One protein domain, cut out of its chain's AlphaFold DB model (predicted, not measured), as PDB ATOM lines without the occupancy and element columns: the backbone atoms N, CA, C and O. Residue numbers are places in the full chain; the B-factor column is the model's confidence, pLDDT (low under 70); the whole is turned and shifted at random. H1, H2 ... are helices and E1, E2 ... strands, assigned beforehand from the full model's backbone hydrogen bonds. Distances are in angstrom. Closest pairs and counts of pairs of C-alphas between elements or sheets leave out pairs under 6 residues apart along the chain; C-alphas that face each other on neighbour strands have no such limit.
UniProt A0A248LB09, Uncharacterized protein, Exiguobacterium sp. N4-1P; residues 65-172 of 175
ATOM      1  N   TYR A  65     158.881 157.638 134.179       97.69
ATOM      2  CA  TYR A  65     157.560 157.473 134.756       97.69
ATOM      3  C   TYR A  65     156.460 157.781 133.731       97.69
ATOM      4  O   TYR A  65     156.468 158.815 133.060       97.69
ATOM      5  N   VAL A  66     155.489 156.878 133.621       95.00
ATOM      6  CA  VAL A  66     154.308 156.999 132.765       95.00
ATOM      7  C   VAL A  66     153.104 157.292 133.640       95.00
ATOM      8  O   VAL A  66     152.548 156.384 134.252       95.00
ATOM      9  N   ALA A  67     152.662 158.547 133.673       94.12
ATOM     10  CA  ALA A  67     151.451 158.922 134.392       94.12
ATOM     11  C   ALA A  67     150.197 158.308 133.742       94.12
ATOM     12  O   ALA A  67     150.045 158.283 132.519       94.12
ATOM     13  N   ASN A  68     149.273 157.829 134.571       90.56
ATOM     14  CA  ASN A  68     147.941 157.400 134.153       90.56
ATOM     15  C   ASN A  68     146.936 157.652 135.291       90.56
ATOM     16  O   ASN A  68     147.331 157.942 136.419       90.56
ATOM     17  N   ALA A  69     145.640 157.492 135.014       90.06
ATOM     18  CA  ALA A  69     144.570 157.733 135.991       90.06
ATOM     19  C   ALA A  69     144.614 156.829 137.245       90.06
ATOM     20  O   ALA A  69     143.852 157.047 138.176       90.06
ATOM     21  N   ARG A  70     145.474 155.805 137.268       89.31
ATOM     22  CA  ARG A  70     145.650 154.849 138.373       89.31
ATOM     23  C   ARG A  70     146.972 155.036 139.127       89.31
ATOM     24  O   ARG A  70     147.377 154.128 139.839       89.31
ATOM     25  N   GLY A  71     147.653 156.170 138.960       89.56
ATOM     26  CA  GLY A  71     148.920 156.435 139.651       89.56
ATOM     27  C   GLY A  71     150.166 155.968 138.899       89.56
ATOM     28  O   GLY A  71     151.218 155.831 139.503       89.56
ATOM     29  N   GLY A  72     150.056 155.749 137.586       94.44
ATOM     30  CA  GLY A  72     151.201 155.566 136.694       94.44
ATOM     31  C   GLY A  72     152.032 154.303 136.923       94.44
ATOM     32  O   GLY A  72     151.602 153.372 137.596       94.44
ATOM     33  N   PHE A  73     153.191 154.233 136.269       96.25
ATOM     34  CA  PHE A  73     154.197 153.181 136.459       96.25
ATOM     35  C   PHE A  73     155.557 153.622 135.903       96.25
ATOM     36  O   PHE A  73     155.622 154.482 135.023       96.25
ATOM     37  N   TRP A  74     156.647 153.010 136.365       97.69
ATOM     38  CA  TRP A  74     157.958 153.143 135.726       97.69
ATOM     39  C   TRP A  74     158.041 152.229 134.510       97.69
ATOM     40  O   TRP A  74     157.738 151.040 134.611       97.69
ATOM     41  N   GLY A  75     158.439 152.782 133.366       97.50
ATOM     42  CA  GLY A  75     158.620 152.027 132.134       97.50
ATOM     43  C   GLY A  75     160.022 152.157 131.559       97.50
ATOM     44  O   GLY A  75     160.708 153.148 131.801       97.50
ATOM     45  N   PHE A  76     160.405 151.161 130.764       97.69
ATOM     46  CA  PHE A  76     161.645 151.123 129.987       97.69
ATOM     47  C   PHE A  76     161.313 150.842 128.520       97.69
ATOM     48  O   PHE A  76     160.481 149.980 128.253       97.69
ATOM     49  N   TRP A  77     161.936 151.543 127.574       95.12
ATOM     50  CA  TRP A  77     161.674 151.461 126.135       95.12
ATOM     51  C   TRP A  77     162.956 151.262 125.336       95.12
ATOM     52  O   TRP A  77     163.911 152.015 125.522       95.12
ATOM     53  N   TRP A  78     162.940 150.329 124.385       93.31
ATOM     54  CA  TRP A  78     164.051 150.069 123.461       93.31
ATOM     55  C   TRP A  78     163.542 149.469 122.138       93.31
ATOM     56  O   TRP A  78     162.331 149.358 121.922       93.31
ATOM     57  N   GLY A  79     164.461 149.136 121.226       84.19
ATOM     58  CA  GLY A  79     164.129 148.556 119.920       84.19
ATOM     59  C   GLY A  79     163.553 149.592 118.951       84.19
ATOM     60  O   GLY A  79     162.388 149.520 118.572       84.19
ATOM     61  N   LYS A  80     164.358 150.610 118.593       65.56
ATOM     62  CA  LYS A  80     163.959 151.777 117.775       65.56
ATOM     63  C   LYS A  80     163.100 151.392 116.554       65.56
ATOM     64  O   LYS A  80     163.458 150.510 115.777       65.56
ATOM     65  N   GLU A  81     162.080 152.216 116.288       60.81
ATOM     66  CA  GLU A  81     161.129 152.133 115.154       60.81
ATOM     67  C   GLU A  81     161.771 152.159 113.743       60.81
ATOM     68  O   GLU A  81     161.072 152.135 112.733       60.81
ATOM     69  N   LYS A  82     163.103 152.263 113.641       55.16
ATOM     70  CA  LYS A  82     163.818 152.351 112.361       55.16
ATOM     71  C   LYS A  82     163.980 150.994 111.664       55.16
ATOM     72  O   LYS A  82     164.070 150.983 110.443       55.16
ATOM     73  N   LYS A  83     164.007 149.881 112.412       58.00
ATOM     74  CA  LYS A  83     164.020 148.510 111.853       58.00
ATOM     75  C   LYS A  83     162.668 147.801 111.979       58.00
ATOM     76  O   LYS A  83     162.327 146.983 111.135       58.00
ATOM     77  N   LEU A  84     161.905 148.118 113.025       63.69
ATOM     78  CA  LEU A  84     160.648 147.455 113.367       63.69
ATOM     79  C   LEU A  84     159.494 148.459 113.358       63.69
ATOM     80  O   LEU A  84     159.637 149.596 113.795       63.69
ATOM     81  N   ASN A  85     158.308 148.029 112.924       84.56
ATOM     82  CA  ASN A  85     157.084 148.843 112.990       84.56
ATOM     83  C   ASN A  85     156.500 148.950 114.420       84.56
ATOM     84  O   ASN A  85     155.366 149.400 114.605       84.56
ATOM     85  N   TYR A  86     157.268 148.527 115.424       90.31
ATOM     86  CA  TYR A  86     156.958 148.548 116.847       90.31
ATOM     87  C   TYR A  86     158.238 148.800 117.661       90.31
ATOM     88  O   TYR A  86     159.344 148.679 117.146       90.31
ATOM     89  N   TYR A  87     158.066 149.132 118.934       92.50
ATOM     90  CA  TYR A  87     159.110 149.192 119.953       92.50
ATOM     91  C   TYR A  87     158.727 148.288 121.129       92.50
ATOM     92  O   TYR A  87     157.561 147.897 121.280       92.50
ATOM     93  N   LEU A  88     159.699 147.970 121.977       94.50
ATOM     94  CA  LEU A  88     159.488 147.180 123.184       94.50
ATOM     95  C   LEU A  88     159.365 148.099 124.393       94.50
ATOM     96  O   LEU A  88     159.999 149.153 124.462       94.50
ATOM     97  N   GLN A  89     158.501 147.714 125.325       95.94
ATOM     98  CA  GLN A  89     158.278 148.422 126.570       95.94
ATOM     99  C   GLN A  89     158.176 147.438 127.731       95.94
ATOM    100  O   GLN A  89     157.308 146.566 127.716       95.94
ATOM    101  N   LEU A  90     158.982 147.640 128.770       97.56
ATOM    102  CA  LEU A  90     158.703 147.073 130.083       97.56
ATOM    103  C   LEU A  90     157.708 147.985 130.796       97.56
ATOM    104  O   LEU A  90     157.929 149.187 130.931       97.56
ATOM    105  N   GLU A  91     156.589 147.411 131.216       96.31
ATOM    106  CA  GLU A  91     155.689 147.968 132.219       96.31
ATOM    107  C   GLU A  91     155.869 147.121 133.481       96.31
ATOM    108  O   GLU A  91     155.081 146.207 133.743       96.31
ATOM    109  N   GLN A  92     156.965 147.368 134.206       95.88
ATOM    110  CA  GLN A  92     157.385 146.566 135.357       95.88
ATOM    111  C   GLN A  92     157.492 145.076 134.990       95.88
ATOM    112  O   GLN A  92     158.337 144.706 134.181       95.88
ATOM    113  N   THR A  93     156.612 144.222 135.515       96.25
ATOM    114  CA  THR A  93     156.608 142.769 135.275       96.25
ATOM    115  C   THR A  93     156.015 142.362 133.923       96.25
ATOM    116  O   THR A  93     155.999 141.182 133.585       96.25
ATOM    117  N   ILE A  94     155.559 143.306 133.095       96.62
ATOM    118  CA  ILE A  94     154.965 143.002 131.789       96.62
ATOM    119  C   ILE A  94     155.831 143.566 130.666       96.62
ATOM    120  O   ILE A  94     155.935 144.777 130.494       96.62
ATOM    121  N   LEU A  95     156.367 142.681 129.829       97.00
ATOM    122  CA  LEU A  95     156.941 143.036 128.539       97.00
ATOM    123  C   LEU A  95     155.812 143.264 127.533       97.00
ATOM    124  O   LEU A  95     154.922 142.423 127.383       97.00
ATOM    125  N   LYS A  96     155.852 144.378 126.807       95.94
ATOM    126  CA  LYS A  96     154.913 144.707 125.734       95.94
ATOM    127  C   LYS A  96     155.644 145.096 124.463       95.94
ATOM    128  O   LYS A  96     156.586 145.876 124.499       95.94
ATOM    129  N   ALA A  97     155.120 144.644 123.333       94.75
ATOM    130  CA  ALA A  97     155.423 145.227 122.037       94.75
ATOM    131  C   ALA A  97     154.335 146.241 121.682       94.75
ATOM    132  O   ALA A  97     153.134 145.935 121.740       94.75
ATOM    133  N   LYS A  98     154.749 147.457 121.328       93.44
ATOM    134  CA  LYS A  98     153.845 148.564 121.025       93.44
ATOM    135  C   LYS A  98     154.173 149.214 119.699       93.44
ATOM    136  O   LYS A  98     155.326 149.467 119.387       93.44
ATOM    137  N   MET A  99     153.137 149.568 118.955       90.12
ATOM    138  CA  MET A  99     153.256 150.300 117.698       90.12
ATOM    139  C   MET A  99     152.587 151.668 117.798       90.12
ATOM    140  O   MET A  99     151.636 151.851 118.566       90.12
ATOM    141  N   LYS A 100     153.055 152.620 116.991       87.25
ATOM    142  CA  LYS A 100     152.420 153.932 116.830       87.25
ATOM    143  C   LYS A 100     151.616 153.986 115.539       87.25
ATOM    144  O   LYS A 100     152.019 153.420 114.522       87.25
ATOM    145  N   SER A 101     150.493 154.696 115.557       78.94
ATOM    146  CA  SER A 101     149.779 155.007 114.323       78.94
ATOM    147  C   SER A 101     150.566 156.044 113.510       78.94
ATOM    148  O   SER A 101     150.892 157.127 113.997       78.94
ATOM    149  N   LYS A 102     150.884 155.729 112.249       71.19
ATOM    150  CA  LYS A 102     151.413 156.714 111.295       71.19
ATOM    151  C   LYS A 102     150.221 157.494 110.737       71.19
ATOM    152  O   LYS A 102     149.466 156.968 109.924       71.19
ATOM    153  N   SER A 103     150.018 158.728 111.204       54.91
ATOM    154  CA  SER A 103     148.763 159.487 111.033       54.91
ATOM    155  C   SER A 103     148.399 159.897 109.596       54.91
ATOM    156  O   SER A 103     147.399 160.584 109.422       54.91
ATOM    157  N   LYS A 104     149.191 159.540 108.575       53.12
ATOM    158  CA  LYS A 104     148.966 159.973 107.182       53.12
ATOM    159  C   LYS A 104     148.988 158.859 106.122       53.12
ATOM    160  O   LYS A 104     148.684 159.156 104.978       53.12
ATOM    161  N   GLN A 105     149.343 157.613 106.456       54.53
ATOM    162  CA  GLN A 105     149.613 156.574 105.434       54.53
ATOM    163  C   GLN A 105     148.695 155.347 105.488       54.53
ATOM    164  O   GLN A 105     148.555 154.656 104.486       54.53
ATOM    165  N   ASN A 106     148.025 155.079 106.611       55.75
ATOM    166  CA  ASN A 106     147.239 153.854 106.755       55.75
ATOM    167  C   ASN A 106     145.745 154.153 106.606       55.75
ATOM    168  O   ASN A 106     145.072 154.421 107.600       55.75
ATOM    169  N   LEU A 107     145.225 154.044 105.379       62.03
ATOM    170  CA  LEU A 107     143.780 154.059 105.082       62.03
ATOM    171  C   LEU A 107     142.994 153.008 105.900       62.03
ATOM    172  O   LEU A 107     141.788 153.147 106.073       62.03
ATOM    173  N   ASN A 108     143.672 152.002 106.479       82.50
ATOM    174  CA  ASN A 108     143.098 151.085 107.463       82.50
ATOM    175  C   ASN A 108     144.091 150.732 108.594       82.50
ATOM    176  O   ASN A 108     144.887 149.795 108.498       82.50
ATOM    177  N   LEU A 109     144.039 151.487 109.700       83.62
ATOM    178  CA  LEU A 109     144.910 151.296 110.869       83.62
ATOM    179  C   LEU A 109     144.759 149.912 111.522       83.62
ATOM    180  O   LEU A 109     145.732 149.386 112.063       83.62
ATOM    181  N   LYS A 110     143.559 149.320 111.465       87.81
ATOM    182  CA  LYS A 110     143.292 147.978 111.996       87.81
ATOM    183  C   LYS A 110     144.051 146.927 111.188       87.81
ATOM    184  O   LYS A 110     144.797 146.156 111.778       87.81
ATOM    185  N   THR A 111     143.923 146.951 109.861       88.12
ATOM    186  CA  THR A 111     144.630 146.016 108.971       88.12
ATOM    187  C   THR A 111     146.141 146.111 109.146       88.12
ATOM    188  O   THR A 111     146.803 145.091 109.301       88.12
ATOM    189  N   TYR A 112     146.685 147.330 109.207       87.00
ATOM    190  CA  TYR A 112     148.119 147.524 109.425       87.00
ATOM    191  C   TYR A 112     148.586 147.000 110.792       87.00
ATOM    192  O   TYR A 112     149.622 146.348 110.891       87.00
ATOM    193  N   ARG A 113     147.811 147.245 111.859       90.12
ATOM    194  CA  ARG A 113     148.089 146.675 113.185       90.12
ATOM    195  C   ARG A 113     148.103 145.151 113.138       90.12
ATOM    196  O   ARG A 113     149.007 144.548 113.705       90.12
ATOM    197  N   ASP A 114     147.113 144.553 112.485       91.12
ATOM    198  CA  ASP A 114     146.969 143.100 112.413       91.12
ATOM    199  C   ASP A 114     148.121 142.462 111.627       91.12
ATOM    200  O   ASP A 114     148.653 141.447 112.066       91.12
ATOM    201  N   GLN A 115     148.584 143.099 110.547       90.56
ATOM    202  CA  GLN A 115     149.786 142.685 109.813       90.56
ATOM    203  C   GLN A 115     151.028 142.678 110.717       90.56
ATOM    204  O   GLN A 115     151.635 141.630 110.918       90.56
ATOM    205  N   VAL A 116     151.351 143.813 111.352       90.25
ATOM    206  CA  VAL A 116     152.535 143.924 112.226       90.25
ATOM    207  C   VAL A 116     152.450 142.957 113.414       90.25
ATOM    208  O   VAL A 116     153.456 142.373 113.817       90.25
ATOM    209  N   MET A 117     151.256 142.776 113.986       93.19
ATOM    210  CA  MET A 117     151.022 141.826 115.072       93.19
ATOM    211  C   MET A 117     151.272 140.380 114.625       93.19
ATOM    212  O   MET A 117     151.953 139.642 115.335       93.19
ATOM    213  N   ASN A 118     150.747 139.973 113.468       93.81
ATOM    214  CA  ASN A 118     150.908 138.612 112.958       93.81
ATOM    215  C   ASN A 118     152.370 138.289 112.629       93.81
ATOM    216  O   ASN A 118     152.845 137.210 112.992       93.81
ATOM    217  N   ASP A 119     153.097 139.229 112.024       91.50
ATOM    218  CA  ASP A 119     154.526 139.073 111.732       91.50
ATOM    219  C   ASP A 119     155.333 138.895 113.026       91.50
ATOM    220  O   ASP A 119     156.141 137.969 113.157       91.50
ATOM    221  N   LEU A 120     155.056 139.732 114.033       92.19
ATOM    222  CA  LEU A 120     155.689 139.658 115.348       92.19
ATOM    223  C   LEU A 120     155.413 138.322 116.049       92.19
ATOM    224  O   LEU A 120     156.335 137.694 116.569       92.19
ATOM    225  N   LEU A 121     154.154 137.880 116.084       94.81
ATOM    226  CA  LEU A 121     153.765 136.637 116.753       94.81
ATOM    227  C   LEU A 121     154.336 135.404 116.041       94.81
ATOM    228  O   LEU A 121     154.797 134.476 116.708       94.81
ATOM    229  N   THR A 122     154.386 135.419 114.707       94.00
ATOM    230  CA  THR A 122     155.042 134.372 113.907       94.00
ATOM    231  C   THR A 122     156.531 134.292 114.229       94.00
ATOM    232  O   THR A 122     157.035 133.224 114.576       94.00
ATOM    233  N   ASN A 123     157.236 135.427 114.207       91.06
ATOM    234  CA  ASN A 123     158.653 135.480 114.560       91.06
ATOM    235  C   ASN A 123     158.901 135.045 116.015       91.06
ATOM    236  O   ASN A 123     159.840 134.301 116.289       91.06
ATOM    237  N   SER A 124     158.029 135.446 116.943       93.31
ATOM    238  CA  SER A 124     158.084 135.003 118.338       93.31
ATOM    239  C   SER A 124     157.974 133.489 118.466       93.31
ATOM    240  O   SER A 124     158.741 132.891 119.216       93.31
ATOM    241  N   LYS A 125     157.044 132.860 117.738       94.56
ATOM    242  CA  LYS A 125     156.889 131.402 117.740       94.56
ATOM    243  C   LYS A 125     158.142 130.718 117.191       94.56
ATOM    244  O   LYS A 125     158.659 129.815 117.832       94.56
ATOM    245  N   ASN A 126     158.672 131.203 116.069       93.12
ATOM    246  CA  ASN A 126     159.868 130.634 115.441       93.12
ATOM    247  C   ASN A 126     161.118 130.749 116.329       93.12
ATOM    248  O   ASN A 126     161.976 129.872 116.302       93.12
ATOM    249  N   LYS A 127     161.218 131.818 117.129       91.38
ATOM    250  CA  LYS A 127     162.348 132.082 118.034       91.38
ATOM    251  C   LYS A 127     162.099 131.656 119.488       91.38
ATOM    252  O   LYS A 127     162.948 131.924 120.338       91.38
ATOM    253  N   ASN A 128     160.959 131.028 119.795       93.69
ATOM    254  CA  ASN A 128     160.534 130.663 121.154       93.69
ATOM    255  C   ASN A 128     160.589 131.840 122.155       93.69
ATOM    256  O   ASN A 128     161.184 131.728 123.226       93.69
ATOM    257  N   LEU A 129     160.009 132.990 121.789       92.19
ATOM    258  CA  LEU A 129     160.005 134.226 122.599       92.19
ATOM    259  C   LEU A 129     158.740 134.415 123.453       92.19
ATOM    260  O   LEU A 129     158.585 135.458 124.093       92.19
ATOM    261  N   SER A 130     157.817 133.450 123.438       93.94
ATOM    262  CA  SER A 130     156.614 133.410 124.288       93.94
ATOM    263  C   SER A 130     155.755 134.689 124.298       93.94
ATOM    264  O   SER A 130     155.048 134.963 125.268       93.94
ATOM    265  N   LEU A 131     155.784 135.495 123.229       95.56
ATOM    266  CA  LEU A 131     154.851 136.611 123.081       95.56
ATOM    267  C   LEU A 131     153.442 136.094 122.794       95.56
ATOM    268  O   LEU A 131     153.239 135.154 122.027       95.56
ATOM    269  N   SER A 132     152.463 136.776 123.376       96.25
ATOM    270  CA  SER A 132     151.039 136.495 123.209       96.25
ATOM    271  C   SER A 132     150.281 137.759 122.797       96.25
ATOM    272  O   SER A 132     150.731 138.868 123.112       96.25
ATOM    273  N   PRO A 133     149.119 137.643 122.130       95.38
ATOM    274  CA  PRO A 133     148.249 138.789 121.898       95.38
ATOM    275  C   PRO A 133     147.834 139.469 123.217       95.38
ATOM    276  O   PRO A 133     147.672 138.805 124.249       95.38
ATOM    277  N   PRO A 134     147.613 140.795 123.229       93.81
ATOM    278  CA  PRO A 134     147.020 141.459 124.381       93.81
ATOM    279  C   PRO A 134     145.581 140.979 124.603       93.81
ATOM    280  O   PRO A 134     144.859 140.680 123.655       93.81
ATOM    281  N   LYS A 135     145.122 140.999 125.863       90.44
ATOM    282  CA  LYS A 135     143.739 140.615 126.220       90.44
ATOM    283  C   LYS A 135     142.678 141.418 125.462       90.44
ATOM    284  O   LYS A 135     141.605 140.905 125.177       90.44
ATOM    285  N   VAL A 136     142.959 142.694 125.198       88.69
ATOM    286  CA  VAL A 136     142.055 143.599 124.487       88.69
ATOM    287  C   VAL A 136     142.857 144.379 123.459       88.69
ATOM    288  O   VAL A 136     143.782 145.115 123.810       88.69
ATOM    289  N   LEU A 137     142.468 144.251 122.193       89.00
ATOM    290  CA  LEU A 137     143.046 145.004 121.090       89.00
ATOM    291  C   LEU A 137     142.341 146.355 120.959       89.00
ATOM    292  O   LEU A 137     141.209 146.439 120.489       89.00
ATOM    293  N   ARG A 138     143.023 147.425 121.367       86.31
ATOM    294  CA  ARG A 138     142.526 148.801 121.236       86.31
ATOM    295  C   ARG A 138     143.140 149.482 120.022       86.31
ATOM    296  O   ARG A 138     144.282 149.203 119.665       86.31
ATOM    297  N   ILE A 139     142.379 150.389 119.419       85.75
ATOM    298  CA  ILE A 139     142.873 151.309 118.395       85.75
ATOM    299  C   ILE A 139     143.178 152.649 119.061       85.75
ATOM    300  O   ILE A 139     142.396 153.138 119.873       85.75
ATOM    301  N   GLY A 140     144.329 153.229 118.739       85.81
ATOM    302  CA  GLY A 140     144.744 154.515 119.280       85.81
ATOM    303  C   GLY A 140     146.088 154.965 118.724       85.81
ATOM    304  O   GLY A 140     146.680 154.299 117.876       85.81
ATOM    305  N   LYS A 141     146.582 156.099 119.235       86.38
ATOM    306  CA  LYS A 141     147.893 156.656 118.859       86.38
ATOM    307  C   LYS A 141     149.038 155.676 119.124       86.38
ATOM    308  O   LYS A 141     149.962 155.575 118.324       86.38
ATOM    309  N   THR A 142     148.935 154.940 120.228       89.00
ATOM    310  CA  THR A 142     149.840 153.857 120.608       89.00
ATOM    311  C   THR A 142     149.005 152.621 120.898       89.00
ATOM    312  O   THR A 142     148.037 152.693 121.654       89.00
ATOM    313  N   MET A 143     149.387 151.483 120.326       91.50
ATOM    314  CA  MET A 143     148.663 150.221 120.460       91.50
ATOM    315  C   MET A 143     149.612 149.139 120.957       91.50
ATOM    316  O   MET A 143     150.733 149.031 120.471       91.50
ATOM    317  N   THR A 144     149.164 148.339 121.926       95.00
ATOM    318  CA  THR A 144     149.861 147.096 122.291       95.00
ATOM    319  C   THR A 144     149.463 146.027 121.290       95.00
ATOM    320  O   THR A 144     148.273 145.856 121.039       95.00
ATOM    321  N   ILE A 145     150.451 145.342 120.726       94.75
ATOM    322  CA  ILE A 145     150.250 144.281 119.730       94.75
ATOM    323  C   ILE A 145     150.686 142.914 120.247       94.75
ATOM    324  O   ILE A 145     150.137 141.905 119.828       94.75
ATOM    325  N   ALA A 146     151.595 142.866 121.219       95.75
ATOM    326  CA  ALA A 146     151.938 141.634 121.912       95.75
ATOM    327  C   ALA A 146     152.388 141.914 123.348       95.75
ATOM    328  O   ALA A 146     152.749 143.045 123.687       95.75
ATOM    329  N   GLN A 147     152.356 140.888 124.193       97.19
ATOM    330  CA  GLN A 147     152.772 140.965 125.587       97.19
ATOM    331  C   GLN A 147     153.302 139.625 126.119       97.19
ATOM    332  O   GLN A 147     152.935 138.558 125.621       97.19
ATOM    333  N   ARG A 148     154.099 139.702 127.186       96.38
ATOM    334  CA  ARG A 148     154.613 138.575 127.975       96.38
ATOM    335  C   ARG A 148     154.798 139.000 129.440       96.38
ATOM    336  O   ARG A 148     155.114 140.157 129.697       96.38
ATOM    337  N   ARG A 149     154.574 138.100 130.405       94.56
ATOM    338  CA  ARG A 149     154.667 138.409 131.855       94.56
ATOM    339  C   ARG A 149     155.884 137.800 132.555       94.56
ATOM    340  O   ARG A 149     156.336 138.321 133.559       94.56
ATOM    341  N   ASP A 150     156.429 136.725 132.021       93.12
ATOM    342  CA  ASP A 150     157.521 135.920 132.579       93.12
ATOM    343  C   ASP A 150     158.855 136.217 131.872       93.12
ATOM    344  O   ASP A 150     159.585 135.321 131.454       93.12
ATOM    345  N   HIS A 151     159.134 137.501 131.648       94.94
ATOM    346  CA  HIS A 151     160.356 137.937 130.967       94.94
ATOM    347  C   HIS A 151     161.548 138.077 131.930       94.94
ATOM    348  O   HIS A 151     162.691 137.904 131.515       94.94
ATOM    349  N   LEU A 152     161.279 138.366 133.207       97.19
ATOM    350  CA  LEU A 152     162.290 138.429 134.261       97.19
ATOM    351  C   LEU A 152     162.717 137.013 134.642       97.19
ATOM    352  O   LEU A 152     161.870 136.174 134.946       97.19
ATOM    353  N   GLN A 153     164.023 136.769 134.633       97.69
ATOM    354  CA  GLN A 153     164.609 135.516 135.098       97.69
ATOM    355  C   GLN A 153     164.925 135.664 136.582       97.69
ATOM    356  O   GLN A 153     165.563 136.637 136.977       97.69
ATOM    357  N   LEU A 154     164.435 134.740 137.407       98.06
ATOM    358  CA  LEU A 154     164.518 134.841 138.863       98.06
ATOM    359  C   LEU A 154     165.305 133.668 139.439       98.06
ATOM    360  O   LEU A 154     165.161 132.530 138.992       98.06
ATOM    361  N   PHE A 155     166.072 133.941 140.488       98.19
ATOM    362  CA  PHE A 155     166.597 132.903 141.365       98.19
ATOM    363  C   PHE A 155     165.466 132.264 142.195       98.19
ATOM    364  O   PHE A 155     164.386 132.850 142.326       98.19
ATOM    365  N   PRO A 156     165.697 131.097 142.832       97.81
ATOM    366  CA  PRO A 156     164.686 130.437 143.665       97.81
ATOM    367  C   PRO A 156     164.138 131.295 144.816       97.81
ATOM    368  O   PRO A 156     163.008 131.094 145.248       97.81
ATOM    369  N   ASN A 157     164.913 132.270 145.300       96.81
ATOM    370  CA  ASN A 157     164.492 133.218 146.336       96.81
ATOM    371  C   ASN A 157     163.640 134.388 145.795       96.81
ATOM    372  O   ASN A 157     163.321 135.308 146.543       96.81
ATOM    373  N   GLY A 158     163.309 134.399 144.500       97.81
ATOM    374  CA  GLY A 158     162.519 135.447 143.852       97.81
ATOM    375  C   GLY A 158     163.292 136.726 143.516       97.81
ATOM    376  O   GLY A 158     162.696 137.659 142.969       97.81
ATOM    377  N   CYS A 159     164.592 136.791 143.821       98.25
ATOM    378  CA  CYS A 159     165.462 137.886 143.394       98.25
ATOM    379  C   CYS A 159     165.766 137.782 141.899       98.25
ATOM    380  O   CYS A 159     165.758 136.693 141.321       98.25
ATOM    381  N   ILE A 160     166.051 138.923 141.274       98.38
ATOM    382  CA  ILE A 160     166.371 138.983 139.848       98.38
ATOM    383  C   ILE A 160     167.724 138.319 139.556       98.38
ATOM    384  O   ILE A 160     168.733 138.630 140.187       98.38
ATOM    385  N   ASP A 161     167.759 137.452 138.549       98.31
ATOM    386  CA  ASP A 161     168.987 137.106 137.839       98.31
ATOM    387  C   ASP A 161     169.172 138.138 136.720       98.31
ATOM    388  O   ASP A 161     168.541 138.067 135.656       98.31
ATOM    389  N   MET A 162     169.984 139.163 137.000       97.00
ATOM    390  CA  MET A 162     170.176 140.297 136.094       97.00
ATOM    391  C   MET A 162     170.763 139.846 134.755       97.00
ATOM    392  O   MET A 162     170.290 140.269 133.701       97.00
ATOM    393  N   GLU A 163     171.760 138.962 134.775       96.94
ATOM    394  CA  GLU A 163     172.412 138.512 133.551       96.94
ATOM    395  C   GLU A 163     171.480 137.663 132.690       96.94
ATOM    396  O   GLU A 163     171.386 137.879 131.480       96.94
ATOM    397  N   ALA A 164     170.769 136.705 133.292       97.75
ATOM    398  CA  ALA A 164     169.818 135.882 132.555       97.75
ATOM    399  C   ALA A 164     168.657 136.725 132.012       97.75
ATOM    400  O   ALA A 164     168.227 136.514 130.878       97.75
ATOM    401  N   THR A 165     168.202 137.726 132.769       97.75
ATOM    402  CA  THR A 165     167.176 138.674 132.314       97.75
ATOM    403  C   THR A 165     167.657 139.504 131.127       97.75
ATOM    404  O   THR A 165     166.937 139.622 130.139       97.75
ATOM    405  N   ILE A 166     168.878 140.042 131.175       96.38
ATOM    406  CA  ILE A 166     169.477 140.769 130.048       96.38
ATOM    407  C   ILE A 166     169.556 139.867 128.814       96.38
ATOM    408  O   ILE A 166     169.088 140.265 127.747       96.38
ATOM    409  N   ARG A 167     170.098 138.648 128.960       95.75
ATOM    410  CA  ARG A 167     170.194 137.678 127.858       95.75
ATOM    411  C   ARG A 167     168.823 137.405 127.247       95.75
ATOM    412  O   ARG A 167     168.696 137.384 126.027       95.75
ATOM    413  N   GLU A 168     167.794 137.254 128.077       95.50
ATOM    414  CA  GLU A 168     166.426 137.036 127.611       95.50
ATOM    415  C   GLU A 168     165.867 138.244 126.844       95.50
ATOM    416  O   GLU A 168     165.272 138.079 125.777       95.50
ATOM    417  N   LEU A 169     166.092 139.464 127.335       95.06
ATOM    418  CA  LEU A 169     165.628 140.696 126.688       95.06
ATOM    419  C   LEU A 169     166.351 140.984 125.362       95.06
ATOM    420  O   LEU A 169     165.723 141.442 124.407       95.06
ATOM    421  N   GLN A 170     167.640 140.657 125.261       92.69
ATOM    422  CA  GLN A 170     168.425 140.829 124.032       92.69
ATOM    423  C   GLN A 170     167.941 139.935 122.883       92.69
ATOM    424  O   GLN A 170     168.107 140.287 121.713       92.69
ATOM    425  N   ARG A 171     167.266 138.813 123.175       91.81
ATOM    426  CA  ARG A 171     166.697 137.939 122.131       91.81
ATOM    427  C   ARG A 171     165.675 138.651 121.244       91.81
ATOM    428  O   ARG A 171     165.433 138.206 120.120       91.81
ATOM    429  N   TYR A 172     165.091 139.746 121.726       87.50
ATOM    430  CA  TYR A 172     164.135 140.555 120.978       87.50
ATOM    431  C   TYR A 172     164.790 141.592 120.045       87.50
ATOM    432  O   TYR A 172     164.102 142.103 119.162       87.50
TER     433      TYR A 172
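AT A GLANCE: This is residues 65 to 172 of the 175 residues of an uncharacterized protein of Exiguobacterium sp. N4-1P (UniProt A0A248LB09). A strongly twisted sheet of four strands has one long helix, H1, packed along its E4 edge, while a short helix, H2, sits off to the side at the end of a long link. The printed part has 108 residues, with the named elements in the order E1 E2 E3 H1 E4 H2; the sheet runs E1 E2 E3 E4, all antiparallel. The class is mixed, helices and strands, with 52 residues, under half, in named elements. The whole is compact, with a radius of gyration of the C-alphas of 14.8 A and spans of 50 by 37 by 26 A.

IN THESE COORDINATES: E1, residues 73 to 78, begins at C-alpha 73 (154.197, 153.181, 136.459). E2 is residues 87 to 91, and E3, residues 94 to 100, is 18.7 A long from first to last C-alpha. H1, residues 109 to 126, is 25.9 A long. E4, residues 142 to 148, is 17.6 A long. H2, residues 162 to 170, ends at C-alpha 170 (168.425, 140.829, 124.032).

HOW THE PARTS SIT: E1, E2 and E3 form a meander, each strand the antiparallel neighbour of the one before; N 90 and O 76 are 2.8 A apart, and N 89 and O 96 2.8 A. E3 and E4 are antiparallel at 151 degrees, with N 95 and O 148 at 2.8 A. H1 is on the sheet, making two layers, a helix on one face of a sheet, at a height of 9.6 A; the closest C-alphas of H1 and E4 are those of Met 117 and Ile 145, 5.3 A. H1 and H2 are apart. In H1 and H2 every O i to N i+4 pair is within hydrogen-bond range.

THE WHOLE: The C-alphas farthest apart are those of Leu 107 and Asn 157, 50.6 A. The printed part has no cut. The links H1 to E4 and E4 to H2 are long. Residues 80 to 84 and 103 to 107 have pLDDT under 70.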